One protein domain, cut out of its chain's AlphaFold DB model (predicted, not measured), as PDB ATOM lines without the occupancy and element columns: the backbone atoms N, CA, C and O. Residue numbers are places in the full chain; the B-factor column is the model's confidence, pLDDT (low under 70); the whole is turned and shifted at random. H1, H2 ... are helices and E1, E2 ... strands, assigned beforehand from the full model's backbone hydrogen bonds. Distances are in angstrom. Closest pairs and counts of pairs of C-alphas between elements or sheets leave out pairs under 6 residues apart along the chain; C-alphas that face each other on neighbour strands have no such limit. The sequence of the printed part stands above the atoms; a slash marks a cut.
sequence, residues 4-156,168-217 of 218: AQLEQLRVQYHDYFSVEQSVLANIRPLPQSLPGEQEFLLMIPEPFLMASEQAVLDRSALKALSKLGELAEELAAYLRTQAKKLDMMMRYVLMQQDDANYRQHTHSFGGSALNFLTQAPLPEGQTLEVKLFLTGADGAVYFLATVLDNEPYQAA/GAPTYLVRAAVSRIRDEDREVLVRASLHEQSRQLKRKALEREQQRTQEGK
ATOM      1  N   ALA A   4     115.856 114.404  65.159       88.56
ATOM      2  CA  ALA A   4     114.433 114.270  65.466       88.56
ATOM      3  C   ALA A   4     114.171 113.057  66.372       88.56
ATOM      4  O   ALA A   4     113.432 113.158  67.347       88.56
ATOM      5  N   GLN A   5     114.840 111.937  66.096       89.12
ATOM      6  CA  GLN A   5     114.842 110.731  66.919       89.12
ATOM      7  C   GLN A   5     115.385 111.014  68.318       89.12
ATOM      8  O   GLN A   5     114.829 110.542  69.307       89.12
ATOM      9  N   LEU A   6     116.460 111.797  68.413       91.62
ATOM     10  CA  LEU A   6     117.042 112.164  69.697       91.62
ATOM     11  C   LEU A   6     116.103 113.050  70.525       91.62
ATOM     12  O   LEU A   6     115.947 112.813  71.719       91.62
ATOM     13  N   GLU A   7     115.432 114.012  69.893       93.25
ATOM     14  CA  GLU A   7     114.430 114.844  70.565       93.25
ATOM     15  C   GLU A   7     113.229 114.014  71.037       93.25
ATOM     16  O   GLU A   7     112.773 114.155  72.169       93.25
ATOM     17  N   GLN A   8     112.761 113.069  70.218       93.44
ATOM     18  CA  GLN A   8     111.715 112.135  70.630       93.44
ATOM     19  C   GLN A   8     112.143 111.309  71.852       93.44
ATOM     20  O   GLN A   8     111.352 111.130  72.778       93.44
ATOM     21  N   LEU A   9     113.391 110.839  71.893       94.81
ATOM     22  CA  LEU A   9     113.928 110.118  73.048       94.81
ATOM     23  C   LEU A   9     114.042 111.008  74.295       94.81
ATOM     24  O   LEU A   9     113.809 110.515  75.397       94.81
ATOM     25  N   ARG A  10     114.342 112.307  74.146       95.12
ATOM     26  CA  ARG A  10     114.310 113.273  75.261       95.12
ATOM     27  C   ARG A  10     112.905 113.421  75.841       95.12
ATOM     28  O   ARG A  10     112.766 113.478  77.058       95.12
ATOM     29  N   VAL A  11     111.872 113.433  74.997       94.25
ATOM     30  CA  VAL A  11     110.473 113.441  75.456       94.25
ATOM     31  C   VAL A  11     110.141 112.139  76.189       94.25
ATOM     32  O   VAL A  11     109.668 112.178  77.322       94.25
ATOM     33  N   GLN A  12     110.461 110.993  75.580       93.56
ATOM     34  CA  GLN A  12     110.141 109.668  76.126       93.56
ATOM     35  C   GLN A  12     110.902 109.327  77.409       93.56
ATOM     36  O   GLN A  12     110.467 108.474  78.179       93.56
ATOM     37  N   TYR A  13     112.035 109.984  77.666       95.56
ATOM     38  CA  TYR A  13     112.862 109.770  78.854       95.56
ATOM     39  C   TYR A  13     112.046 109.830  80.161       95.56
ATOM     40  O   TYR A  13     112.320 109.073  81.094       95.56
ATOM     41  N   HIS A  14     110.991 110.651  80.208       93.38
ATOM     42  CA  HIS A  14     110.125 110.825  81.377       93.38
ATOM     43  C   HIS A  14     108.824 109.996  81.361       93.38
ATOM     44  O   HIS A  14     108.014 110.149  82.274       93.38
ATOM     45  N   ASP A  15     108.619 109.115  80.375       94.19
ATOM     46  CA  ASP A  15     107.368 108.350  80.226       94.19
ATOM     47  C   ASP A  15     107.111 107.390  81.396       94.19
ATOM     48  O   ASP A  15     105.959 107.132  81.756       94.19
ATOM     49  N   TYR A  16     108.174 106.856  82.007       94.31
ATOM     50  CA  TYR A  16     108.080 105.911  83.114       94.31
ATOM     51  C   TYR A  16     108.826 106.389  84.357       94.31
ATOM     52  O   TYR A  16     109.834 107.096  84.307       94.31
ATOM     53  N   PHE A  17     108.348 105.913  85.506       92.06
ATOM     54  CA  PHE A  17     109.014 106.116  86.784       92.06
ATOM     55  C   PHE A  17     110.424 105.504  86.784       92.06
ATOM     56  O   PHE A  17     110.629 104.377  86.319       92.06
ATOM     57  N   SER A  18     111.372 106.241  87.365       93.88
ATOM     58  CA  SER A  18     112.756 105.813  87.576       93.88
ATOM     59  C   SER A  18     113.105 105.866  89.057       93.88
ATOM     60  O   SER A  18     112.697 106.791  89.758       93.88
ATOM     61  N   VAL A  19     113.869 104.881  89.525       94.62
ATOM     62  CA  VAL A  19     114.330 104.784  90.914       94.62
ATOM     63  C   VAL A  19     115.840 104.982  90.983       94.62
ATOM     64  O   VAL A  19     116.583 104.424  90.175       94.62
ATOM     65  N   GLU A  20     116.302 105.757  91.962       94.56
ATOM     66  CA  GLU A  20     117.721 105.868  92.311       94.56
ATOM     67  C   GLU A  20     118.153 104.623  93.068       94.56
ATOM     68  O   GLU A  20     117.833 104.440  94.244       94.56
ATOM     69  N   GLN A  21     118.846 103.726  92.380       92.44
ATOM     70  CA  GLN A  21     119.275 102.464  92.949       92.44
ATOM     71  C   GLN A  21     120.494 101.956  92.194       92.44
ATOM     72  O   GLN A  21     120.496 101.877  90.964       92.44
ATOM     73  N   SER A  22     121.505 101.541  92.959       93.88
ATOM     74  CA  SER A  22     122.665 100.851  92.414       93.88
ATOM     75  C   SER A  22     122.310  99.405  92.092       93.88
ATOM     76  O   SER A  22     122.007  98.615  92.994       93.88
ATOM     77  N   VAL A  23     122.317  99.076  90.802       94.06
ATOM     78  CA  VAL A  23     122.081  97.733  90.260       94.06
ATOM     79  C   VAL A  23     123.216  97.390  89.309       94.06
ATOM     80  O   VAL A  23     123.678  98.243  88.553       94.06
ATOM     81  N   LEU A  24     123.682  96.142  89.367       95.50
ATOM     82  CA  LEU A  24     124.734  95.643  88.490       95.50
ATOM     83  C   LEU A  24     124.260  95.674  87.035       95.50
ATOM     84  O   LEU A  24     123.180  95.173  86.715       95.50
ATOM     85  N   ALA A  25     125.091  96.221  86.153       97.06
ATOM     86  CA  ALA A  25     124.832  96.258  84.725       97.06
ATOM     87  C   ALA A  25     126.117  96.027  83.923       97.06
ATOM     88  O   ALA A  25     127.199  96.427  84.350       97.06
ATOM     89  N   ASN A  26     126.010  95.459  82.724       97.75
ATOM     90  CA  ASN A  26     127.012  95.708  81.692       97.75
ATOM     91  C   ASN A  26     126.492  96.794  80.765       97.75
ATOM     92  O   ASN A  26     125.389  96.665  80.235       97.75
ATOM     93  N   ILE A  27     127.281  97.850  80.580       97.81
ATOM     94  CA  ILE A  27     126.938  98.979  79.718       97.81
ATOM     95  C   ILE A  27     128.053  99.120  78.691       97.81
ATOM     96  O   ILE A  27     129.169  99.535  79.011       97.81
ATOM     97  N   ARG A  28     127.752  98.736  77.452       97.19
ATOM     98  CA  ARG A  28     128.719  98.670  76.356       97.19
ATOM     99  C   ARG A  28     128.336  99.648  75.245       97.19
ATOM    100  O   ARG A  28     127.288  99.470  74.628       97.19
ATOM    101  N   PRO A  29     129.170 100.653  74.932       96.69
ATOM    102  CA  PRO A  29     128.965 101.479  73.746       96.69
ATOM    103  C   PRO A  29     129.032 100.626  72.476       96.69
ATOM    104  O   PRO A  29     129.996  99.885  72.273       96.69
ATOM    105  N   LEU A  30     128.017 100.728  71.617       95.69
ATOM    106  CA  LEU A  30     128.011 100.054  70.323       95.69
ATOM    107  C   LEU A  30     128.716 100.911  69.260       95.69
ATOM    108  O   LEU A  30     128.494 102.119  69.201       95.69
ATOM    109  N   PRO A  31     129.535 100.317  68.379       90.06
ATOM    110  CA  PRO A  31     130.216 101.070  67.322       90.06
ATOM    111  C   PRO A  31     129.266 101.515  66.199       90.06
ATOM    112  O   PRO A  31     129.583 102.421  65.434       90.06
ATOM    113  N   GLN A  32     128.116 100.854  66.081       84.62
ATOM    114  CA  GLN A  32     127.117 101.084  65.046       84.62
ATOM    115  C   GLN A  32     125.979 101.981  65.542       84.62
ATOM    116  O   GLN A  32     125.758 102.130  66.744       84.62
ATOM    117  N   SER A  33     125.239 102.566  64.600       88.62
ATOM    118  CA  SER A  33     123.992 103.274  64.896       88.62
ATOM    119  C   SER A  33     122.949 102.349  65.522       88.62
ATOM    120  O   SER A  33     123.062 101.129  65.417       88.62
ATOM    121  N   LEU A  34     121.907 102.942  66.116       93.12
ATOM    122  CA  LEU A  34     120.781 102.222  66.707       93.12
ATOM    123  C   LEU A  34     120.263 101.113  65.764       93.12
ATOM    124  O   LEU A  34     119.753 101.442  64.690       93.12
ATOM    125  N   PRO A  35     120.383  99.832  66.157       94.12
ATOM    126  CA  PRO A  35     119.917  98.702  65.366       94.12
ATOM    127  C   PRO A  35     118.420  98.759  65.047       94.12
ATOM    128  O   PRO A  35     117.603  99.316  65.800       94.12
ATOM    129  N   GLY A  36     118.061  98.130  63.927       94.69
ATOM    130  CA  GLY A  36     116.668  97.858  63.584       94.69
ATOM    131  C   GLY A  36     116.000  96.929  64.603       94.69
ATOM    132  O   GLY A  36     116.662  96.319  65.440       94.69
ATOM    133  N   GLU A  37     114.675  96.802  64.540       94.38
ATOM    134  CA  GLU A  37     113.931  95.946  65.474       94.38
ATOM    135  C   GLU A  37     114.343  94.471  65.360       94.38
ATOM    136  O   GLU A  37     114.647  93.841  66.369       94.38
ATOM    137  N   GLN A  38     114.444  93.932  64.142       95.81
ATOM    138  CA  GLN A  38     114.850  92.538  63.933       95.81
ATOM    139  C   GLN A  38     116.293  92.283  64.387       95.81
ATOM    140  O   GLN A  38     116.570  91.263  65.011       95.81
ATOM    141  N   GLU A  39     117.207  93.216  64.112       96.06
ATOM    142  CA  GLU A  39     118.598  93.124  64.564       96.06
ATOM    143  C   GLU A  39     118.679  93.156  66.089       96.06
ATOM    144  O   GLU A  39     119.357  92.323  66.682       96.06
ATOM    145  N   PHE A  40     117.937  94.064  66.729       97.06
ATOM    146  CA  PHE A  40     117.848  94.145  68.182       97.06
ATOM    147  C   PHE A  40     117.399  92.815  68.800       97.06
ATOM    148  O   PHE A  40     118.041  92.354  69.741       97.06
ATOM    149  N   LEU A  41     116.353  92.181  68.255       96.38
ATOM    150  CA  LEU A  41     115.853  90.894  68.752       96.38
ATOM    151  C   LEU A  41     116.906  89.778  68.655       96.38
ATOM    152  O   LEU A  41     117.007  88.961  69.564       96.38
ATOM    153  N   LEU A  42     117.724  89.770  67.598       96.50
ATOM    154  CA  LEU A  42     118.811  88.798  67.427       96.50
ATOM    155  C   LEU A  42     120.008  89.050  68.353       96.50
ATOM    156  O   LEU A  42     120.811  88.145  68.574       96.50
ATOM    157  N   MET A  43     120.156  90.266  68.884       96.69
ATOM    158  CA  MET A  43     121.218  90.584  69.839       96.69
ATOM    159  C   MET A  43     120.897  90.123  71.266       96.69
ATOM    160  O   MET A  43     121.813  90.042  72.085       96.69
ATOM    161  N   ILE A  44     119.626  89.853  71.586       97.19
ATOM    162  CA  ILE A  44     119.209  89.497  72.944       97.19
ATOM    163  C   ILE A  44     119.782  88.120  73.300       97.19
ATOM    164  O   ILE A  44     119.437  87.133  72.649       97.19
ATOM    165  N   PRO A  45     120.633  88.001  74.336       96.88
ATOM    166  CA  PRO A  45     121.151  86.700  74.725       96.88
ATOM    167  C   PRO A  45     120.031  85.817  75.281       96.88
ATOM    168  O   PRO A  45     119.233  86.276  76.099       96.88
ATOM    169  N   GLU A  46     120.046  84.533  74.920       95.06
ATOM    170  CA  GLU A  46     119.040  83.542  75.334       95.06
ATOM    171  C   GLU A  46     118.700  83.580  76.841       95.06
ATOM    172  O   GLU A  46     117.517  83.601  77.179       95.06
ATOM    173  N   PRO A  47     119.670  83.699  77.779       94.44
ATOM    174  CA  PRO A  47     119.341  83.797  79.203       94.44
ATOM    175  C   PRO A  47     118.423  84.971  79.578       94.44
ATOM    176  O   PRO A  47     117.663  84.866  80.535       94.44
ATOM    177  N   PHE A  48     118.477  86.088  78.848       94.75
ATOM    178  CA  PHE A  48     117.620  87.254  79.093       94.75
ATOM    179  C   PHE A  48     116.210  87.060  78.523       94.75
ATOM    180  O   PHE A  48     115.243  87.510  79.142       94.75
ATOM    181  N   LEU A  49     116.081  86.343  77.398       93.00
ATOM    182  CA  LEU A  49     114.783  85.892  76.884       93.00
ATOM    183  C   LEU A  49     114.102  84.974  77.910       93.00
ATOM    184  O   LEU A  49     112.965  85.208  78.308       93.00
ATOM    185  N   MET A  50     114.843  83.998  78.440       90.31
ATOM    186  CA  MET A  50     114.317  83.069  79.444       90.31
ATOM    187  C   MET A  50     113.941  83.762  80.762       90.31
ATOM    188  O   MET A  50     112.933  83.416  81.376       90.31
ATOM    189  N   ALA A  51     114.727  84.744  81.214       87.25
ATOM    190  CA  ALA A  51     114.459  85.454  82.465       87.25
ATOM    191  C   ALA A  51     113.132  86.233  82.438       87.25
ATOM    192  O   ALA A  51     112.413  86.284  83.438       87.25
ATOM    193  N   SER A  52     112.800  86.826  81.292       81.31
ATOM    194  CA  SER A  52     111.550  87.568  81.089       81.31
ATOM    195  C   SER A  52     110.350  86.625  80.973       81.31
ATOM    196  O   SER A  52     109.346  86.840  81.656       81.31
ATOM    197  N   GLU A  53     110.478  85.526  80.226       83.31
ATOM    198  CA  GLU A  53     109.450  84.478  80.150       83.31
ATOM    199  C   GLU A  53     109.154  83.851  81.521       83.31
ATOM    200  O   GLU A  53     107.990  83.704  81.909       83.31
ATOM    201  N   GLN A  54     110.192  83.544  82.306       80.56
ATOM    202  CA  GLN A  54     110.041  83.000  83.656       80.56
ATOM    203  C   GLN A  54     109.255  83.958  84.564       80.56
ATOM    204  O   GLN A  54     108.321  83.534  85.247       80.56
ATOM    205  N   ALA A  55     109.548  85.261  84.510       72.94
ATOM    206  CA  ALA A  55     108.821  86.269  85.283       72.94
ATOM    207  C   ALA A  55     107.324  86.362  84.906       72.94
ATOM    208  O   ALA A  55     106.492  86.774  85.724       72.94
ATOM    209  N   VAL A  56     106.949  85.995  83.677       71.75
ATOM    210  CA  VAL A  56     105.545  85.878  83.246       71.75
ATOM    211  C   VAL A  56     104.922  84.576  83.765       71.75
ATOM    212  O   VAL A  56     103.815  84.597  84.315       71.75
ATOM    213  N   LEU A  57     105.633  83.451  83.656       74.88
ATOM    214  CA  LEU A  57     105.154  82.137  84.094       74.88
ATOM    215  C   LEU A  57     104.921  82.071  85.608       74.88
ATOM    216  O   LEU A  57     103.853  81.615  86.031       74.88
ATOM    217  N   ASP A  58     105.840  82.594  86.421       71.75
ATOM    218  CA  ASP A  58     105.715  82.594  87.885       71.75
ATOM    219  C   ASP A  58     104.440  83.313  88.356       71.75
ATOM    220  O   ASP A  58     103.751  82.860  89.280       71.75
ATOM    221  N   ARG A  59     104.047  84.391  87.663       66.38
ATOM    222  CA  ARG A  59     102.794  85.114  87.940       66.38
ATOM    223  C   ARG A  59     101.564  84.244  87.698       66.38
ATOM    224  O   ARG A  59     100.611  84.291  88.480       66.38
ATOM    225  N   SER A  60     101.578  83.440  86.636       69.25
ATOM    226  CA  SER A  60     100.473  82.532  86.321       69.25
ATOM    227  C   SER A  60     100.343  81.403  87.355       69.25
ATOM    228  O   SER A  60      99.234  81.096  87.801       69.25
ATOM    229  N   ALA A  61     101.475  80.858  87.813       68.31
ATOM    230  CA  ALA A  61     101.530  79.741  88.750       68.31
ATOM    231  C   ALA A  61     101.063  80.136  90.161       68.31
ATOM    232  O   ALA A  61     100.244  79.439  90.767       68.31
ATOM    233  N   LEU A  62     101.499  81.295  90.674       65.81
ATOM    234  CA  LEU A  62     101.095  81.785  92.000       65.81
ATOM    235  C   LEU A  62      99.575  81.983  92.121       65.81
ATOM    236  O   LEU A  62      98.988  81.697  93.166       65.81
ATOM    237  N   LYS A  63      98.917  82.418  91.039       68.88
ATOM    238  CA  LYS A  63      97.460  82.611  90.990       68.88
ATOM    239  C   LYS A  63      96.676  81.294  90.999       68.88
ATOM    240  O   LYS A  63      95.531  81.269  91.447       68.88
ATOM    241  N   ALA A  64      97.255  80.210  90.488       68.88
ATOM    242  CA  ALA A  64      96.643  78.884  90.553       68.88
ATOM    243  C   ALA A  64      96.750  78.292  91.969       68.88
ATOM    244  O   ALA A  64      95.794  77.690  92.456       68.88
ATOM    245  N   LEU A  65      97.875  78.530  92.652       65.06
ATOM    246  CA  LEU A  65      98.138  78.004  93.995       65.06
ATOM    247  C   LEU A  65      97.217  78.565  95.078       65.06
ATOM    248  O   LEU A  65      96.853  77.839  96.001       65.06
ATOM    249  N   SER A  66      96.769  79.814  94.948       64.94
ATOM    250  CA  SER A  66      95.840  80.423  95.909       64.94
ATOM    251  C   SER A  66      94.450  79.771  95.946       64.94
ATOM    252  O   SER A  66      93.667  80.070  96.843       64.94
ATOM    253  N   LYS A  67      94.131  78.867  95.007       68.75
ATOM    254  CA  LYS A  67      92.827  78.188  94.908       68.75
ATOM    255  C   LYS A  67      92.749  76.833  95.630       68.75
ATOM    256  O   LYS A  67      91.678  76.234  95.629       68.75
ATOM    257  N   LEU A  68      93.845  76.328  96.204       64.62
ATOM    258  CA  LEU A  68      93.957  74.927  96.652       64.62
ATOM    259  C   LEU A  68      93.611  74.648  98.140       64.62
ATOM    260  O   LEU A  68      93.606  73.485  98.531       64.62
ATOM    261  N   GLY A  69      93.253  75.644  98.963       68.94
ATOM    262  CA  GLY A  69      92.778  75.425 100.350       68.94
ATOM    263  C   GLY A  69      93.851  74.949 101.356       68.94
ATOM    264  O   GLY A  69      95.038  75.120 101.113       68.94
ATOM    265  N   GLU A  70      93.456  74.372 102.502       65.06
ATOM    266  CA  GLU A  70      94.363  74.011 103.625       65.06
ATOM    267  C   GLU A  70      95.347  72.860 103.323       65.06
ATOM    268  O   GLU A  70      96.481  72.892 103.791       65.06
ATOM    269  N   LEU A  71      94.989  71.884 102.473       60.81
ATOM    270  CA  LEU A  71      95.916  70.812 102.042       60.81
ATOM    271  C   LEU A  71      97.045  71.336 101.126       60.81
ATOM    272  O   LEU A  71      97.943  70.593 100.727       60.81
ATOM    273  N   ALA A  72      96.986  72.619 100.758       63.19
ATOM    274  CA  ALA A  72      97.924  73.268  99.865       63.19
ATOM    275  C   ALA A  72      99.164  73.811 100.570       63.19
ATOM    276  O   ALA A  72     100.087  74.187  99.862       63.19
ATOM    277  N   GLU A  73      99.229  73.900 101.904       71.62
ATOM    278  CA  GLU A  73     100.357  74.582 102.557       71.62
ATOM    279  C   GLU A  73     101.693  73.861 102.355       71.62
ATOM    280  O   GLU A  73     102.658  74.491 101.917       71.62
ATOM    281  N   GLU A  74     101.752  72.546 102.588       74.12
ATOM    282  CA  GLU A  74     102.975  71.757 102.373       74.12
ATOM    283  C   GLU A  74     103.348  71.685 100.888       74.12
ATOM    284  O   GLU A  74     104.514  71.861 100.521       74.12
ATOM    285  N   LEU A  75     102.357  71.509 100.008       77.12
ATOM    286  CA  LEU A  75     102.573  71.502  98.562       77.12
ATOM    287  C   LEU A  75     103.035  72.877  98.056       77.12
ATOM    288  O   LEU A  75     103.961  72.964  97.256       77.12
ATOM    289  N   ALA A  76     102.445  73.964  98.546       74.69
ATOM    290  CA  ALA A  76     102.846  75.325  98.215       74.69
ATOM    291  C   ALA A  76     104.236  75.640  98.770       74.69
ATOM    292  O   ALA A  76     105.019  76.303  98.095       74.69
ATOM    293  N   ALA A  77     104.586  75.160  99.966       78.44
ATOM    294  CA  ALA A  77     105.931  75.287 100.519       78.44
ATOM    295  C   ALA A  77     106.967  74.539  99.664       78.44
ATOM    296  O   ALA A  77     108.024  75.093  99.337       78.44
ATOM    297  N   TYR A  78     106.647  73.315  99.239       82.38
ATOM    298  CA  TYR A  78     107.470  72.545  98.313       82.38
ATOM    299  C   TYR A  78     107.632  73.264  96.968       82.38
ATOM    300  O   TYR A  78     108.757  73.457  96.508       82.38
ATOM    301  N   LEU A  79     106.538  73.738  96.362       78.56
ATOM    302  CA  LEU A  79     106.563  74.453  95.083       78.56
ATOM    303  C   LEU A  79     107.329  75.773  95.165       78.56
ATOM    304  O   LEU A  79     108.133  76.053  94.282       78.56
ATOM    305  N   ARG A  80     107.177  76.545  96.248       76.69
ATOM    306  CA  ARG A  80     107.999  77.744  96.498       76.69
ATOM    307  C   ARG A  80     109.482  77.398  96.592       76.69
ATOM    308  O   ARG A  80     110.325  78.145  96.104       76.69
ATOM    309  N   THR A  81     109.811  76.261  97.203       82.69
ATOM    310  CA  THR A  81     111.195  75.786  97.299       82.69
ATOM    311  C   THR A  81     111.738  75.366  95.932       82.69
ATOM    312  O   THR A  81     112.898  75.644  95.636       82.69
ATOM    313  N   GLN A  82     110.923  74.732  95.084       84.19
ATOM    314  CA  GLN A  82     111.311  74.397  93.709       84.19
ATOM    315  C   GLN A  82     111.487  75.648  92.844       84.19
ATOM    316  O   GLN A  82     112.519  75.772  92.190       84.19
ATOM    317  N   ALA A  83     110.562  76.609  92.923       80.19
ATOM    318  CA  ALA A  83     110.687  77.903  92.250       80.19
ATOM    319  C   ALA A  83     112.002  78.598  92.639       80.19
ATOM    320  O   ALA A  83     112.807  78.933  91.780       80.19
ATOM    321  N   LYS A  84     112.324  78.640  93.938       82.44
ATOM    322  CA  LYS A  84     113.582  79.222  94.424       82.44
ATOM    323  C   LYS A  84     114.835  78.546  93.851       82.44
ATOM    324  O   LYS A  84     115.849  79.212  93.653       82.44
ATOM    325  N   LYS A  85     114.812  77.229  93.610       86.81
ATOM    326  CA  LYS A  85     115.940  76.525  92.971       86.81
ATOM    327  C   LYS A  85     116.086  76.926  91.506       86.81
ATOM    328  O   LYS A  85     117.213  77.148  91.067       86.81
ATOM    329  N   LEU A  86     114.970  77.036  90.785       84.50
ATOM    330  CA  LEU A  86     114.958  77.525  89.405       84.50
ATOM    331  C   LEU A  86     115.485  78.961  89.338       84.50
ATOM    332  O   LEU A  86     116.391  79.225  88.556       84.50
ATOM    333  N   ASP A  87     115.041  79.843  90.237       83.06
ATOM    334  CA  ASP A  87     115.544  81.219  90.349       83.06
ATOM    335  C   ASP A  87     117.060  81.264  90.572       83.06
ATOM    336  O   ASP A  87     117.768  82.061  89.957       83.06
ATOM    337  N   MET A  88     117.586  80.397  91.445       85.69
ATOM    338  CA  MET A  88     119.027  80.308  91.706       85.69
ATOM    339  C   MET A  88     119.809  79.859  90.471       85.69
ATOM    340  O   MET A  88     120.860  80.432  90.180       85.69
ATOM    341  N   MET A  89     119.308  78.857  89.741       88.81
ATOM    342  CA  MET A  89     119.929  78.395  88.498       88.81
ATOM    343  C   MET A  89     119.877  79.476  87.419       88.81
ATOM    344  O   MET A  89     120.902  79.763  86.805       88.81
ATOM    345  N   MET A  90     118.725  80.125  87.243       88.88
ATOM    346  CA  MET A  90     118.555  81.223  86.293       88.88
ATOM    347  C   MET A  90     119.519  82.364  86.611       88.88
ATOM    348  O   MET A  90     120.256  82.830  85.745       88.88
ATOM    349  N   ARG A  91     119.607  82.757  87.886       87.56
ATOM    350  CA  ARG A  91     120.563  83.771  88.325       87.56
ATOM    351  C   ARG A  91     122.003  83.355  88.056       87.56
ATOM    352  O   ARG A  91     122.785  84.189  87.614       87.56
ATOM    353  N   TYR A  92     122.365  82.097  88.287       89.69
ATOM    354  CA  TYR A  92     123.702  81.600  87.964       89.69
ATOM    355  C   TYR A  92     124.014  81.711  86.464       89.69
ATOM    356  O   TYR A  92     125.079  82.210  86.111       89.69
ATOM    357  N   VAL A  93     123.084  81.320  85.586       92.12
ATOM    358  CA  VAL A  93     123.243  81.437  84.124       92.12
ATOM    359  C   VAL A  93     123.352  82.901  83.693       92.12
ATOM    360  O   VAL A  93     124.230  83.246  82.905       92.12
ATOM    361  N   LEU A  94     122.516  83.783  84.245       92.31
ATOM    362  CA  LEU A  94     122.577  85.221  83.976       92.31
ATOM    363  C   LEU A  94     123.914  85.826  84.411       92.31
ATOM    364  O   LEU A  94     124.503  86.593  83.661       92.31
ATOM    365  N   MET A  95     124.441  85.453  85.577       90.62
ATOM    366  CA  MET A  95     125.739  85.953  86.048       90.62
ATOM    367  C   MET A  95     126.914  85.500  85.170       90.62
ATOM    368  O   MET A  95     127.944  86.163  85.167       90.62
ATOM    369  N   GLN A  96     126.780  84.428  84.382       92.38
ATOM    370  CA  GLN A  96     127.795  84.069  83.379       92.38
ATOM    371  C   GLN A  96     127.811  85.022  82.174       92.38
ATOM    372  O   GLN A  96     128.779  85.031  81.420       92.38
ATOM    373  N   GLN A  97     126.753  85.815  81.977       94.94
ATOM    374  CA  GLN A  97     126.679  86.827  80.919       94.94
ATOM    375  C   GLN A  97     127.347  88.152  81.303       94.94
ATOM    376  O   GLN A  97     127.427  89.041  80.449       94.94
ATOM    377  N   ASP A  98     127.773  88.283  82.564       95.00
ATOM    378  CA  ASP A  98     128.447  89.460  83.095       95.00
ATOM    379  C   ASP A  98     129.866  89.590  82.524       95.00
ATOM    380  O   ASP A  98     130.736  88.753  82.769       95.00
ATOM    381  N   ASP A  99     130.106  90.667  81.781       95.56
ATOM    382  CA  ASP A  99     131.418  90.996  81.225       95.56
ATOM    383  C   ASP A  99     132.135  92.037  82.092       95.56
ATOM    384  O   ASP A  99     131.735  93.202  82.166       95.56
ATOM    385  N   ALA A 100     133.249  91.633  82.709       94.44
ATOM    386  CA  ALA A 100     134.053  92.495  83.573       94.44
ATOM    387  C   ALA A 100     134.570  93.769  82.875       94.44
ATOM    388  O   ALA A 100     134.776  94.771  83.555       94.44
ATOM    389  N   ASN A 101     134.739  93.764  81.548       95.19
ATOM    390  CA  ASN A 101     135.217  94.934  80.798       95.19
ATOM    391  C   ASN A 101     134.159  96.036  80.677       95.19
ATOM    392  O   ASN A 101     134.495  97.208  80.526       95.19
ATOM    393  N   TYR A 102     132.881  95.659  80.738       95.81
ATOM    394  CA  TYR A 102     131.743  96.571  80.604       95.81
ATOM    395  C   TYR A 102     130.920  96.665  81.888       95.81
ATOM    396  O   TYR A 102     129.864  97.296  81.902       95.81
ATOM    397  N   ARG A 103     131.381  96.022  82.966       95.38
ATOM    398  CA  ARG A 103     130.711  95.988  84.260       95.38
ATOM    399  C   ARG A 103     130.691  97.369  84.892       95.38
ATOM    400  O   ARG A 103     131.728  97.951  85.199       95.38
ATOM    401  N   GLN A 104     129.485  97.843  85.143       94.94
ATOM    402  CA  GLN A 104     129.193  99.087  85.827       94.94
ATOM    403  C   GLN A 104     127.978  98.895  86.732       94.94
ATOM    404  O   GLN A 104     127.443  97.794  86.882       94.94
ATOM    405  N   HIS A 105     127.549  99.985  87.356       95.00
ATOM    406  CA  HIS A 105     126.301 100.014  88.088       95.00
ATOM    407  C   HIS A 105     125.470 101.209  87.668       95.00
ATOM    408  O   HIS A 105     125.995 102.268  87.317       95.00
ATOM    409  N   THR A 106     124.160 101.027  87.726       96.56
ATOM    410  CA  THR A 106     123.220 102.123  87.550       96.56
ATOM    411  C   THR A 106     123.366 103.123  88.690       96.56
ATOM    412  O   THR A 106     123.626 102.756  89.835       96.56
ATOM    413  N   HIS A 107     123.167 104.394  88.378       95.75
ATOM    414  CA  HIS A 107     122.791 105.413  89.352       95.75
ATOM    415  C   HIS A 107     121.265 105.409  89.525       95.75
ATOM    416  O   HIS A 107     120.744 105.350  90.635       95.75
ATOM    417  N   SER A 108     120.531 105.343  88.416       96.25
ATOM    418  CA  SER A 108     119.086 105.115  88.420       96.25
ATOM    419  C   SER A 108     118.637 104.350  87.182       96.25
ATOM    420  O   SER A 108     119.323 104.328  86.159       96.25
ATOM    421  N   PHE A 109     117.485 103.694  87.287       96.56
ATOM    422  CA  PHE A 109     116.874 102.971  86.175       96.56
ATOM    423  C   PHE A 109     115.344 103.030  86.244       96.56
ATOM    424  O   PHE A 109     114.754 103.183  87.318       96.56
ATOM    425  N   GLY A 110     114.701 102.878  85.089       95.50
ATOM    426  CA  GLY A 110     113.252 102.834  84.929       95.50
ATOM    427  C   GLY A 110     112.854 102.291  83.557       95.50
ATOM    428  O   GLY A 110     113.697 101.849  82.781       95.50
ATOM    429  N   GLY A 111     111.557 102.329  83.241       94.94
ATOM    430  CA  GLY A 111     111.038 101.817  81.961       94.94
ATOM    431  C   GLY A 111     111.441 102.635  80.725       94.94
ATOM    432  O   GLY A 111     111.369 102.121  79.607       94.94
ATOM    433  N   SER A 112     111.854 103.893  80.911       96.69
ATOM    434  CA  SER A 112     112.274 104.829  79.853       96.69
ATOM    435  C   SER A 112     113.693 105.362  80.009       96.69
ATOM    436  O   SER A 112     114.248 105.855  79.031       96.69
ATOM    437  N   ALA A 113     114.285 105.294  81.201       97.12
ATOM    438  CA  ALA A 113     115.538 105.973  81.505       97.12
ATOM    439  C   ALA A 113     116.550 105.046  82.180       97.12
ATOM    440  O   ALA A 113     116.205 104.173  82.980       97.12
ATOM    441  N   LEU A 114     117.817 105.285  81.865       98.00
ATOM    442  CA  LEU A 114     118.974 104.659  82.478       98.00
ATOM    443  C   LEU A 114     120.020 105.738  82.732       98.00
ATOM    444  O   LEU A 114     120.480 106.383  81.791       98.00
ATOM    445  N   ASN A 115     120.448 105.864  83.983       97.50
ATOM    446  CA  ASN A 115     121.522 106.771  84.356       97.50
ATOM    447  C   ASN A 115     122.632 106.000  85.051       97.50
ATOM    448  O   ASN A 115     122.369 105.085  85.834       97.50
ATOM    449  N   PHE A 116     123.877 106.366  84.777       97.06
ATOM    450  CA  PHE A 116     125.057 105.716  85.342       97.06
ATOM    451  C   PHE A 116     126.247 106.674  85.351       97.06
ATOM    452  O   PHE A 116     126.238 107.708  84.681       97.06
ATOM    453  N   LEU A 117     127.259 106.340  86.147       95.50
ATOM    454  CA  LEU A 117     128.429 107.186  86.351       95.50
ATOM    455  C   LEU A 117     129.617 106.694  85.519       95.50
ATOM    456  O   LEU A 117     129.902 105.502  85.483       95.50
ATOM    457  N   THR A 118     130.348 107.619  84.897       94.44
ATOM    458  CA  THR A 118     131.543 107.330  84.083       94.44
ATOM    459  C   THR A 118     132.684 108.304  84.389       94.44
ATOM    460  O   THR A 118     132.451 109.387  84.922       94.44
ATOM    461  N   GLN A 119     133.931 107.938  84.053       91.88
ATOM    462  CA  GLN A 119     135.099 108.836  84.200       91.88
ATOM    463  C   GLN A 119     135.308 109.765  82.997       91.88
ATOM    464  O   GLN A 119     136.080 110.718  83.065       91.88
ATOM    465  N   ALA A 120     134.641 109.478  81.880       91.88
ATOM    466  CA  ALA A 120     134.721 110.259  80.659       91.88
ATOM    467  C   ALA A 120     133.316 110.384  80.059       91.88
ATOM    468  O   ALA A 120     132.604 109.378  80.012       91.88
ATOM    469  N   PRO A 121     132.922 111.581  79.589       93.88
ATOM    470  CA  PRO A 121     131.610 111.780  78.997       93.88
ATOM    471  C   PRO A 121     131.466 110.940  77.727       93.88
ATOM    472  O   PRO A 121     132.423 110.755  76.969       93.88
ATOM    473  N   LEU A 122     130.253 110.458  77.479       95.69
ATOM    474  CA  LEU A 122     129.917 109.713  76.271       95.69
ATOM    475  C   LEU A 122     129.294 110.641  75.220       95.69
ATOM    476  O   LEU A 122     128.560 111.561  75.583       95.69
ATOM    477  N   PRO A 123     129.545 110.428  73.917       95.56
ATOM    478  CA  PRO A 123     128.945 111.257  72.875       95.56
ATOM    479  C   PRO A 123     127.412 111.222  72.918       95.56
ATOM    480  O   PRO A 123     126.811 110.160  73.066       95.56
ATOM    481  N   GLU A 124     126.766 112.375  72.746       95.88
ATOM    482  CA  GLU A 124     125.312 112.444  72.572       95.88
ATOM    483  C   GLU A 124     124.885 111.647  71.327       95.88
ATOM    484  O   GLU A 124     125.534 111.686  70.278       95.88
ATOM    485  N   GLY A 125     123.806 110.874  71.453       96.00
ATOM    486  CA  GLY A 125     123.346 109.952  70.418       96.00
ATOM    487  C   GLY A 125     124.112 108.624  70.349       96.00
ATOM    488  O   GLY A 125     123.779 107.794  69.501       96.00
ATOM    489  N   GLN A 126     125.103 108.391  71.220       96.81
ATOM    490  CA  GLN A 126     125.789 107.103  71.335       96.81
ATOM    491  C   GLN A 126     124.811 106.019  71.799       96.81
ATOM    492  O   GLN A 126     124.203 106.131  72.865       96.81
ATOM    493  N   THR A 127     124.693 104.941  71.023       97.69
ATOM    494  CA  THR A 127     123.906 103.769  71.415       97.69
ATOM    495  C   THR A 127     124.701 102.902  72.388       97.69
ATOM    496  O   THR A 127     125.890 102.637  72.193       97.69
ATOM    497  N   LEU A 128     124.029 102.457  73.441       98.19
ATOM    498  CA  LEU A 128     124.544 101.605  74.498       98.19
ATOM    499  C   LEU A 128     123.777 100.288  74.474       98.19
ATOM    500  O   LEU A 128     122.548 100.282  74.517       98.19
ATOM    501  N   GLU A 129     124.502  99.182  74.445       98.25
ATOM    502  CA  GLU A 129     123.975  97.873  74.795       98.25
ATOM    503  C   GLU A 129     123.991  97.719  76.313       98.25
ATOM    504  O   GLU A 129     125.017  97.966  76.956       98.25
ATOM    505  N   VAL A 130     122.852  97.323  76.882       98.44
ATOM    506  CA  VAL A 130     122.672  97.240  78.328       98.44
ATOM    507  C   VAL A 130     122.163  95.859  78.717       98.44
ATOM    508  O   VAL A 130     121.093  95.426  78.293       98.44
ATOM    509  N   LYS A 131     122.925  95.198  79.589       97.94
ATOM    510  CA  LYS A 131     122.508  94.011  80.341       97.94
ATOM    511  C   LYS A 131     122.304  94.424  81.790       97.94
ATOM    512  O   LYS A 131     123.286  94.694  82.474       97.94
ATOM    513  N   LEU A 132     121.064  94.502  82.259       96.62
ATOM    514  CA  LEU A 132     120.747  94.882  83.636       96.62
ATOM    515  C   LEU A 132     120.410  93.645  84.470       96.62
ATOM    516  O   LEU A 132     119.498  92.893  84.129       96.62
ATOM    517  N   PHE A 133     121.116  93.451  85.583       94.75
ATOM    518  CA  PHE A 133     120.960  92.286  86.452       94.75
ATOM    519  C   PHE A 133     120.203  92.664  87.725       94.75
ATOM    520  O   PHE A 133     120.798  93.091  88.720       94.75
ATOM    521  N   LEU A 134     118.881  92.506  87.700       90.88
ATOM    522  CA  LEU A 134     118.011  92.929  88.793       90.88
ATOM    523  C   LEU A 134     118.220  92.069  90.052       90.88
ATOM    524  O   LEU A 134     118.770  90.960  90.051       90.88
ATOM    525  N   THR A 135     117.828  92.627  91.189       76.00
ATOM    526  CA  THR A 135     117.906  91.997  92.507       76.00
ATOM    527  C   THR A 135     116.710  91.072  92.751       76.00
ATOM    528  O   THR A 135     115.623  91.254  92.212       76.00
ATOM    529  N   GLY A 136     116.904  90.050  93.589       69.56
ATOM    530  CA  GLY A 136     115.819  89.147  93.982       69.56
ATOM    531  C   GLY A 136     115.227  88.355  92.811       69.56
ATOM    532  O   GLY A 136     115.974  87.792  92.013       69.56
ATOM    533  N   ALA A 137     113.895  88.299  92.757       63.00
ATOM    534  CA  ALA A 137     113.115  87.581  91.744       63.00
ATOM    535  C   ALA A 137     112.708  88.474  90.556       63.00
ATOM    536  O   ALA A 137     111.887  88.083  89.732       63.00
ATOM    537  N   ASP A 138     113.247  89.693  90.464       71.81
ATOM    538  CA  ASP A 138     112.891  90.611  89.384       71.81
ATOM    539  C   ASP A 138     113.632  90.300  88.068       71.81
ATOM    540  O   ASP A 138     113.293  90.867  87.036       71.81
ATOM    541  N   GLY A 139     114.556  89.331  88.077       84.69
ATOM    542  CA  GLY A 139     115.155  88.742  86.876       84.69
ATOM    543  C   GLY A 139     116.334  89.542  86.323       84.69
ATOM    544  O   GLY A 139     117.196  90.011  87.067       84.69
ATOM    545  N   ALA A 140     116.405  89.659  85.002       92.75
ATOM    546  CA  ALA A 140     117.382  90.475  84.296       92.75
ATOM    547  C   ALA A 140     116.782  90.940  82.971       92.75
ATOM    548  O   ALA A 140     115.914  90.268  82.418       92.75
ATOM    549  N   VAL A 141     117.239  92.087  82.476       95.38
ATOM    550  CA  VAL A 141     116.673  92.721  81.284       95.38
ATOM    551  C   VAL A 141     117.777  93.134  80.324       95.38
ATOM    552  O   VAL A 141     118.815  93.650  80.741       95.38
ATOM    553  N   TYR A 142     117.537  92.909  79.035       97.50
ATOM    554  CA  TYR A 142     118.400  93.348  77.949       97.50
ATOM    555  C   TYR A 142     117.697  94.435  77.137       97.50
ATOM    556  O   TYR A 142     116.546  94.277  76.734       97.50
ATOM    557  N   PHE A 143     118.387  95.542  76.887       98.06
ATOM    558  CA  PHE A 143     117.845  96.640  76.094       98.06
ATOM    559  C   PHE A 143     118.956  97.495  75.490       98.06
ATOM    560  O   PHE A 143     120.120  97.410  75.882       98.06
ATOM    561  N   LEU A 144     118.582  98.343  74.534       98.38
ATOM    562  CA  LEU A 144     119.455  99.387  74.015       98.38
ATOM    563  C   LEU A 144     119.013 100.740  74.546       98.38
ATOM    564  O   LEU A 144     117.842 101.114  74.432       98.38
ATOM    565  N   ALA A 145     119.962 101.508  75.056       98.06
ATOM    566  CA  ALA A 145     119.758 102.892  75.455       98.06
ATOM    567  C   ALA A 145     120.531 103.830  74.531       98.06
ATOM    568  O   ALA A 145     121.491 103.425  73.882       98.06
ATOM    569  N   THR A 146     120.129 105.091  74.467       97.94
ATOM    570  CA  THR A 146     120.875 106.119  73.748       97.94
ATOM    571  C   THR A 146     121.196 107.280  74.669       97.94
ATOM    572  O   THR A 146     120.313 107.782  75.364       97.94
ATOM    573  N   VAL A 147     122.466 107.688  74.675       97.88
ATOM    574  CA  VAL A 147     122.962 108.821  75.462       97.88
ATOM    575  C   VAL A 147     122.273 110.103  75.006       97.88
ATOM    576  O   VAL A 147     122.315 110.446  73.824       97.88
ATOM    577  N   LEU A 148     121.656 110.808  75.949       97.44
ATOM    578  CA  LEU A 148     121.042 112.114  75.733       97.44
ATOM    579  C   LEU A 148     122.026 113.230  76.060       97.44
ATOM    580  O   LEU A 148     122.217 114.145  75.271       97.44
ATOM    581  N   ASP A 149     122.653 113.163  77.229       97.00
ATOM    582  CA  ASP A 149     123.619 114.155  77.680       97.00
ATOM    583  C   ASP A 149     124.449 113.623  78.858       97.00
ATOM    584  O   ASP A 149     124.297 112.481  79.307       97.00
ATOM    585  N   ASN A 150     125.392 114.453  79.301       97.19
ATOM    586  CA  ASN A 150     126.304 114.159  80.393       97.19
ATOM    587  C   ASN A 150     126.374 115.383  81.302       97.19
ATOM    588  O   ASN A 150     126.572 116.499  80.816       97.19
ATOM    589  N   GLU A 151     126.294 115.172  82.608       94.88
ATOM    590  CA  GLU A 151     126.422 116.231  83.608       94.88
ATOM    591  C   GLU A 151     127.613 115.935  84.529       94.88
ATOM    592  O   GLU A 151     127.794 114.786  84.940       94.88
ATOM    593  N   PRO A 152     128.458 116.927  84.868       93.25
ATOM    594  CA  PRO A 152     129.469 116.750  85.903       93.25
ATOM    595  C   PRO A 152     128.815 116.307  87.214       93.25
ATOM    596  O   PRO A 152     127.847 116.918  87.664       93.25
ATOM    597  N   TYR A 153     129.354 115.264  87.837       90.69
ATOM    598  CA  TYR A 153     128.786 114.667  89.038       90.69
ATOM    599  C   TYR A 153     129.760 114.765  90.213       90.69
ATOM    600  O   TYR A 153     130.934 114.402  90.112       90.69
ATOM    601  N   GLN A 154     129.253 115.237  91.350       84.50
ATOM    602  CA  GLN A 154     129.956 115.233  92.630       84.50
ATOM    603  C   GLN A 154     129.136 114.432  93.635       84.50
ATOM    604  O   GLN A 154     127.982 114.761  93.906       84.50
ATOM    605  N   ALA A 155     129.742 113.381  94.185       76.25
ATOM    606  CA  ALA A 155     129.073 112.502  95.130       76.25
ATOM    607  C   ALA A 155     128.741 113.251  96.430       76.25
ATOM    608  O   ALA A 155     129.634 113.736  97.129       76.25
ATOM    609  N   ALA A 156     127.455 113.313  96.772       77.88
ATOM    610  CA  ALA A 156     127.008 113.732  98.095       77.88
ATOM    611  C   ALA A 156     127.090 112.550  99.072       77.88
ATOM    612  O   ALA A 156     126.829 111.410  98.694       77.88
ATOM    613  N   GLY A 168     139.638 110.834  92.988       72.75
ATOM    614  CA  GLY A 168     140.241 112.022  92.375       72.75
ATOM    615  C   GLY A 168     140.044 112.156  90.860       72.75
ATOM    616  O   GLY A 168     140.503 113.145  90.292       72.75
ATOM    617  N   ALA A 169     139.356 111.217  90.203       78.12
ATOM    618  CA  ALA A 169     138.990 111.350  88.795       78.12
ATOM    619  C   ALA A 169     137.697 112.177  88.624       78.12
ATOM    620  O   ALA A 169     136.794 112.083  89.466       78.12
ATOM    621  N   PRO A 170     137.565 112.969  87.540       83.69
ATOM    622  CA  PRO A 170     136.288 113.581  87.200       83.69
ATOM    623  C   PRO A 170     135.246 112.482  86.977       83.69
ATOM    624  O   PRO A 170     135.530 111.449  86.375       83.69
ATOM    625  N   THR A 171     134.039 112.705  87.490       92.19
ATOM    626  CA  THR A 171     132.913 111.787  87.326       92.19
ATOM    627  C   THR A 171     131.793 112.508  86.594       92.19
ATOM    628  O   THR A 171     131.516 113.676  86.868       92.19
ATOM    629  N   TYR A 172     131.152 111.811  85.665       94.38
ATOM    630  CA  TYR A 172     130.036 112.312  84.878       94.38
ATOM    631  C   TYR A 172     128.829 111.408  85.076       94.38
ATOM    632  O   TYR A 172     128.950 110.185  84.983       94.38
ATOM    633  N   LEU A 173     127.669 112.013  85.321       96.19
ATOM    634  CA  LEU A 173     126.382 111.347  85.239       96.19
ATOM    635  C   LEU A 173     125.942 111.343  83.779       96.19
ATOM    636  O   LEU A 173     125.675 112.393  83.198       96.19
ATOM    637  N   VAL A 174     125.883 110.155  83.192       97.75
ATOM    638  CA  VAL A 174     125.360 109.954  81.844       97.75
ATOM    639  C   VAL A 174     123.858 109.745  81.952       97.75
ATOM    640  O   VAL A 174     123.432 108.828  82.661       97.75
ATOM    641  N   ARG A 175     123.068 110.551  81.233       98.12
ATOM    642  CA  ARG A 175     121.631 110.310  81.067       98.12
ATOM    643  C   ARG A 175     121.358 109.638  79.738       98.12
ATOM    644  O   ARG A 175     121.734 110.159  78.687       98.12
ATOM    645  N   ALA A 176     120.693 108.490  79.771       98.19
ATOM    646  CA  ALA A 176     120.332 107.747  78.574       98.19
ATOM    647  C   ALA A 176     118.845 107.373  78.569       98.19
ATOM    648  O   ALA A 176     118.277 106.984  79.591       98.19
ATOM    649  N   ALA A 177     118.218 107.462  77.397       98.25
ATOM    650  CA  ALA A 177     116.847 107.009  77.175       98.25
ATOM    651  C   ALA A 177     116.830 105.595  76.591       98.25
ATOM    652  O   ALA A 177     117.635 105.262  75.719       98.25
ATOM    653  N   VAL A 178     115.886 104.767  77.029       97.94
ATOM    654  CA  VAL A 178     115.651 103.430  76.479       97.94
ATOM    655  C   VAL A 178     115.131 103.567  75.049       97.94
ATOM    656  O   VAL A 178     114.043 104.078  74.809       97.94
ATOM    657  N   SER A 179     115.919 103.083  74.095       96.69
ATOM    658  CA  SER A 179     115.690 103.245  72.654       96.69
ATOM    659  C   SER A 179     115.173 101.977  71.962       96.69
ATOM    660  O   SER A 179     114.434 102.071  70.979       96.69
ATOM    661  N   ARG A 180     115.514 100.787  72.479       97.25
ATOM    662  CA  ARG A 180     114.942  99.491  72.073       97.25
ATOM    663  C   ARG A 180     114.822  98.583  73.284       97.25
ATOM    664  O   ARG A 180     115.796  98.402  74.003       97.25
ATOM    665  N   ILE A 181     113.642  98.022  73.489       97.25
ATOM    666  CA  ILE A 181     113.336  97.059  74.547       97.25
ATOM    667  C   ILE A 181     112.048  96.338  74.143       97.25
ATOM    668  O   ILE A 181     111.196  96.948  73.494       97.25
ATOM    669  N   ARG A 182     111.903  95.061  74.503       96.12
ATOM    670  CA  ARG A 182     110.636  94.340  74.318       96.12
ATOM    671  C   ARG A 182     109.610  94.805  75.353       96.12
ATOM    672  O   ARG A 182     109.979  95.239  76.441       96.12
ATOM    673  N   ASP A 183     108.324  94.683  75.052       93.38
ATOM    674  CA  ASP A 183     107.271  95.122  75.980       93.38
ATOM    675  C   ASP A 183     107.296  94.344  77.305       93.38
ATOM    676  O   ASP A 183     107.172  94.935  78.379       93.38
ATOM    677  N   GLU A 184     107.551  93.036  77.239       91.56
ATOM    678  CA  GLU A 184     107.707  92.155  78.405       91.56
ATOM    679  C   GLU A 184     108.867  92.609  79.306       91.56
ATOM    680  O   GLU A 184     108.722  92.753  80.520       91.56
ATOM    681  N   ASP A 185     110.011  92.915  78.693       94.25
ATOM    682  CA  ASP A 185     111.214  93.418  79.359       94.25
ATOM    683  C   ASP A 185     110.979  94.798  79.996       94.25
ATOM    684  O   ASP A 185     111.449  95.085  81.104       94.25
ATOM    685  N   ARG A 186     110.206  95.659  79.324       94.88
ATOM    686  CA  ARG A 186     109.831  96.975  79.849       94.88
ATOM    687  C   ARG A 186     108.941  96.850  81.078       94.88
ATOM    688  O   ARG A 186     109.163  97.557  82.061       94.88
ATOM    689  N   GLU A 187     107.968  95.944  81.053       91.88
ATOM    690  CA  GLU A 187     107.114  95.668  82.209       91.88
ATOM    691  C   GLU A 187     107.946  95.198  83.414       91.88
ATOM    692  O   GLU A 187     107.724  95.646  84.544       91.88
ATOM    693  N   VAL A 188     108.953  94.348  83.175       91.44
ATOM    694  CA  VAL A 188     109.893  93.898  84.209       91.44
ATOM    695  C   VAL A 188     110.653  95.080  84.826       91.44
ATOM    696  O   VAL A 188     110.676  95.185  86.054       91.44
ATOM    697  N   LEU A 189     111.204  96.004  84.023       93.38
ATOM    698  CA  LEU A 189     111.906  97.196  84.534       93.38
ATOM    699  C   LEU A 189     111.007  98.106  85.373       93.38
ATOM    700  O   LEU A 189     111.410  98.544  86.451       93.38
ATOM    701  N   VAL A 190     109.796  98.390  84.889       93.62
ATOM    702  CA  VAL A 190     108.834  99.254  85.594       93.62
ATOM    703  C   VAL A 190     108.445  98.641  86.937       93.62
ATOM    704  O   VAL A 190     108.393  99.321  87.959       93.62
ATOM    705  N   ARG A 191     108.202  97.330  86.968       91.38
ATOM    706  CA  ARG A 191     107.880  96.619  88.205       91.38
ATOM    707  C   ARG A 191     109.053  96.630  89.184       91.38
ATOM    708  O   ARG A 191     108.852  96.943  90.356       91.38
ATOM    709  N   ALA A 192     110.258  96.331  88.706       91.62
ATOM    710  CA  ALA A 192     111.468  96.349  89.521       91.62
ATOM    711  C   ALA A 192     111.726  97.734  90.134       91.62
ATOM    712  O   ALA A 192     112.036  97.830  91.323       91.62
ATOM    713  N   SER A 193     111.529  98.816  89.368       93.50
ATOM    714  CA  SER A 193     111.727 100.173  89.885       93.50
ATOM    715  C   SER A 193     110.724 100.522  90.994       93.50
ATOM    716  O   SER A 193     111.106 101.072  92.030       93.50
ATOM    717  N   LEU A 194     109.458 100.120  90.847       92.88
ATOM    718  CA  LEU A 194     108.419 100.290  91.873       92.88
ATOM    719  C   LEU A 194     108.664  99.430  93.124       92.88
ATOM    720  O   LEU A 194     108.417  99.880  94.252       92.88
ATOM    721  N   HIS A 195     109.148  98.198  92.947       90.88
ATOM    722  CA  HIS A 195     109.518  97.307  94.047       90.88
ATOM    723  C   HIS A 195     110.661  97.895  94.880       90.88
ATOM    724  O   HIS A 195     110.538  97.988  96.108       90.88
ATOM    725  N   GLU A 196     111.735  98.352  94.232       91.25
ATOM    726  CA  GLU A 196     112.867  98.970  94.927       91.25
ATOM    727  C   GLU A 196     112.460 100.286  95.599       91.25
ATOM    728  O   GLU A 196     112.770 100.489  96.774       91.25
ATOM    729  N   GLN A 197     111.650 101.127  94.948       92.38
ATOM    730  CA  GLN A 197     111.113 102.340  95.573       92.38
ATOM    731  C   GLN A 197     110.326 102.023  96.855       92.38
ATOM    732  O   GLN A 197     110.536 102.635  97.908       92.38
ATOM    733  N   SER A 198     109.439 101.026  96.799       91.69
ATOM    734  CA  SER A 198     108.657 100.583  97.960       91.69
ATOM    735  C   SER A 198     109.554 100.071  99.089       91.69
ATOM    736  O   SER A 198     109.295 100.326 100.268       91.69
ATOM    737  N   ARG A 199     110.635  99.365  98.746       89.94
ATOM    738  CA  ARG A 199     111.623  98.856  99.702       89.94
ATOM    739  C   ARG A 199     112.413  99.986 100.363       89.94
ATOM    740  O   ARG A 199     112.579  99.967 101.584       89.94
ATOM    741  N   GLN A 200     112.846 100.986  99.598       89.19
ATOM    742  CA  GLN A 200     113.546 102.158 100.126       89.19
ATOM    743  C   GLN A 200     112.667 102.971 101.084       89.19
ATOM    744  O   GLN A 200     113.134 103.376 102.149       89.19
ATOM    745  N   LEU A 201     111.386 103.169 100.752       90.94
ATOM    746  CA  LEU A 201     110.432 103.860 101.627       90.94
ATOM    747  C   LEU A 201     110.245 103.128 102.962       90.94
ATOM    748  O   LEU A 201     110.293 103.762 104.016       90.94
ATOM    749  N   LYS A 202     110.101 101.796 102.927       90.88
ATOM    750  CA  LYS A 202     110.024 100.970 104.143       90.88
ATOM    751  C   LYS A 202     111.284 101.106 104.998       90.88
ATOM    752  O   LYS A 202     111.174 101.290 106.206       90.88
ATOM    753  N   ARG A 203     112.471 101.073 104.380       88.19
ATOM    754  CA  ARG A 203     113.748 101.237 105.093       88.19
ATOM    755  C   ARG A 203     113.848 102.605 105.776       88.19
ATOM    756  O   ARG A 203     114.131 102.660 106.967       88.19
ATOM    757  N   LYS A 204     113.515 103.688 105.067       88.88
ATOM    758  CA  LYS A 204     113.507 105.053 105.626       88.88
ATOM    759  C   LYS A 204     112.511 105.209 106.784       88.88
ATOM    760  O   LYS A 204     112.787 105.942 107.729       88.88
ATOM    761  N   ALA A 205     111.351 104.551 106.726       89.88
ATOM    762  CA  ALA A 205     110.382 104.567 107.824       89.88
ATOM    763  C   ALA A 205     110.941 103.886 109.088       89.88
ATOM    764  O   ALA A 205     110.885 104.474 110.166       89.88
ATOM    765  N   LEU A 206     111.558 102.710 108.930       88.62
ATOM    766  CA  LEU A 206     112.218 101.976 110.017       88.62
ATOM    767  C   LEU A 206     113.372 102.777 110.641       88.62
ATOM    768  O   LEU A 206     113.478 102.850 111.862       88.62
ATOM    769  N   GLU A 207     114.209 103.421 109.823       88.38
ATOM    770  CA  GLU A 207     115.309 104.277 110.298       88.38
ATOM    771  C   GLU A 207     114.787 105.445 111.155       88.38
ATOM    772  O   GLU A 207     115.334 105.731 112.220       88.38
ATOM    773  N   ARG A 208     113.677 106.076 110.746       88.00
ATOM    774  CA  ARG A 208     113.030 107.158 111.512       88.00
ATOM    775  C   ARG A 208     112.455 106.672 112.844       88.00
ATOM    776  O   ARG A 208     112.542 107.390 113.836       88.00
ATOM    777  N   GLU A 209     111.858 105.483 112.884       86.69
ATOM    778  CA  GLU A 209     111.353 104.886 114.130       86.69
ATOM    779  C   GLU A 209     112.489 104.560 115.107       86.69
ATOM    780  O   GLU A 209     112.378 104.820 116.310       86.69
ATOM    781  N   GLN A 210     113.611 104.051 114.593       83.50
ATOM    782  CA  GLN A 210     114.802 103.764 115.394       83.50
ATOM    783  C   GLN A 210     115.426 105.042 115.967       83.50
ATOM    784  O   GLN A 210     115.741 105.068 117.156       83.50
ATOM    785  N   GLN A 211     115.527 106.111 115.169       81.56
ATOM    786  CA  GLN A 211     116.021 107.416 115.623       81.56
ATOM    787  C   GLN A 211     115.143 108.001 116.738       81.56
ATOM    788  O   GLN A 211     115.658 108.340 117.799       81.56
ATOM    789  N   ARG A 212     113.811 107.998 116.577       81.31
ATOM    790  CA  ARG A 212     112.884 108.471 117.629       81.31
ATOM    791  C   ARG A 212     112.990 107.669 118.928       81.31
ATOM    792  O   ARG A 212     112.878 108.226 120.015       81.31
ATOM    793  N   THR A 213     113.197 106.357 118.823       74.69
ATOM    794  CA  THR A 213     113.332 105.472 119.992       74.69
ATOM    795  C   THR A 213     114.671 105.665 120.712       74.69
ATOM    796  O   THR A 213     114.757 105.422 121.916       74.69
ATOM    797  N   GLN A 214     115.718 106.091 119.999       68.12
ATOM    798  CA  GLN A 214     117.021 106.424 120.581       68.12
ATOM    799  C   GLN A 214     117.023 107.814 121.232       68.12
ATOM    800  O   GLN A 214     117.550 107.954 122.330       68.12
ATOM    801  N   GLU A 215     116.378 108.808 120.618       66.50
ATOM    802  CA  GLU A 215     116.248 110.164 121.175       66.50
ATOM    803  C   GLU A 215     115.358 110.212 122.427       66.50
ATOM    804  O   GLU A 215     115.638 110.977 123.339       66.50
ATOM    805  N   GLY A 216     114.327 109.364 122.527       62.38
ATOM    806  CA  GLY A 216     113.466 109.276 123.716       62.38
ATOM    807  C   GLY A 216     114.055 108.504 124.910       62.38
ATOM    808  O   GLY A 216     113.361 108.325 125.909       62.38
ATOM    809  N   LYS A 217     115.288 107.988 124.802       55.25
ATOM    810  CA  LYS A 217     116.010 107.276 125.878       55.25
ATOM    811  C   LYS A 217     117.184 108.078 126.464       55.25
ATOM    812  O   LYS A 217     117.851 107.568 127.366       55.25
TER     813      LYS A 217
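Overview. This is residues 4 to 156 and 168 to 217 of the 218 residues of the protein "PilZ domain-containing protein" of Rheinheimera sp (UniProt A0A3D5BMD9). A small closed barrel of six strands makes the core, and two long helical arms run away from it at a steep angle to each other: the hairpin H3 and H4, which packs on the barrel by one end, and the helix H5, which packs on the barrel's outside with its first half and sticks out with residues 201 to 217. The short helices H1 and H2 pack on the barrel at separate places, and the short strand E1 is paired onto it outside the ring. The printed part has 203 residues, with five named helices and seven named strands in the order H1 E1 E2 H2 H3 H4 E3 E4 E5 E6 E7 H5; the class is mixed, helices and strands, and the strand pairs are antiparallel. It is only just compact, close to loose, with a radius of gyration of the C-alphas of 19.6 A, and only just flat, spanning 59 by 58 by 32 A.

Arrangement. Round the barrel run E2, residues 24 to 29, E3, 103 to 110, E4, 113 to 118, E7, 171 to 180, E6, 140 to 153, and E5, 127 to 133, which is the neighbour of E2 again. E3 bends by 77 degrees at residue 107, and its pairing is staggered: residues 103 to 105 pair with E2, with N 104 and O 25 at 2.8 A, and 106 to 109 with E4, with N 107 and O 115 at 2.8 A. E1, residues 18 to 20, pairs with residues 108 to 110 of E3, with N 19 and O 109 at 2.9 A. E4 and E7 have N 172 and O 118 at 2.8 A. E6 bends by 89 degrees at residue 149; N 148 and O 175 are 2.8 A apart across E6 and E7, and N 128 and O 145 are 2.8 A apart across the hairpin E5 and E6. N 26 and O 131, 2.8 A apart, lie across E5 and E2. H5, residues 183 to 215, is on the barrel and outside it, at a height over the sheet of 6.3 A; its closest C-alphas to E1 are those of Val 19 and Ser 193, 5.4 A. H3, residues 46 to 65, stands at the sheet's level, 1.9 A; the C-alphas of Phe 48 and Val 141 of E6 are 6.0 A apart. With residues 52 to 55 alone H3 touches H5, closest at C-alphas Ser 52 and Asp 185, 6.1 A, at a steep tilt of 69 degrees, only just short of about perpendicular. H3 and H4, residues 72 to 95, form a helical hairpin: they touch at C-alphas Pro 47 and Leu 94, 5.9 A, at a shallow tilt of 10 degrees, opposite ways. H4 is on the barrel with residues 90 to 95 and apart from H5. H1, residues 4 to 12, is outside the barrel at a height of 9.1 A and runs across the strands, at 84 degrees to E6 on the local plane. H2, residues 37 to 43, is on the barrel, with C-alphas Phe 40 and Arg 180 of E7 7.2 A apart. Every O i to N i+4 pair is within hydrogen-bond range in H1, H2, H4 and H5; in H3, 14 of 16 are.

Along the chain. H1 begins at C-alpha 4, (114.433, 114.270, 65.466). From first to last C-alpha H5 measures 48.5 A, H4 33.5 A, H3 28.6 A, E6 27.2 A and E7 26.6 A. H4 begins at C-alpha 72, (97.924, 73.268, 99.865), and H5 ends at C-alpha 215, (116.248, 110.164, 121.175).

Size, cuts and confidence. The C-alphas farthest apart, those of Gln 38 and Lys 217, are 63.7 A apart. Residues 157 to 167 are not printed; C-alphas 156 and 168 stand 14.5 A apart across this cut, in the link from E6 to E7. Of the links that are printed whole, none is long. The mean pLDDT of the printed part is 88.7; residues 59 to 72, 136 to 137 and 214 to 217 are under 70.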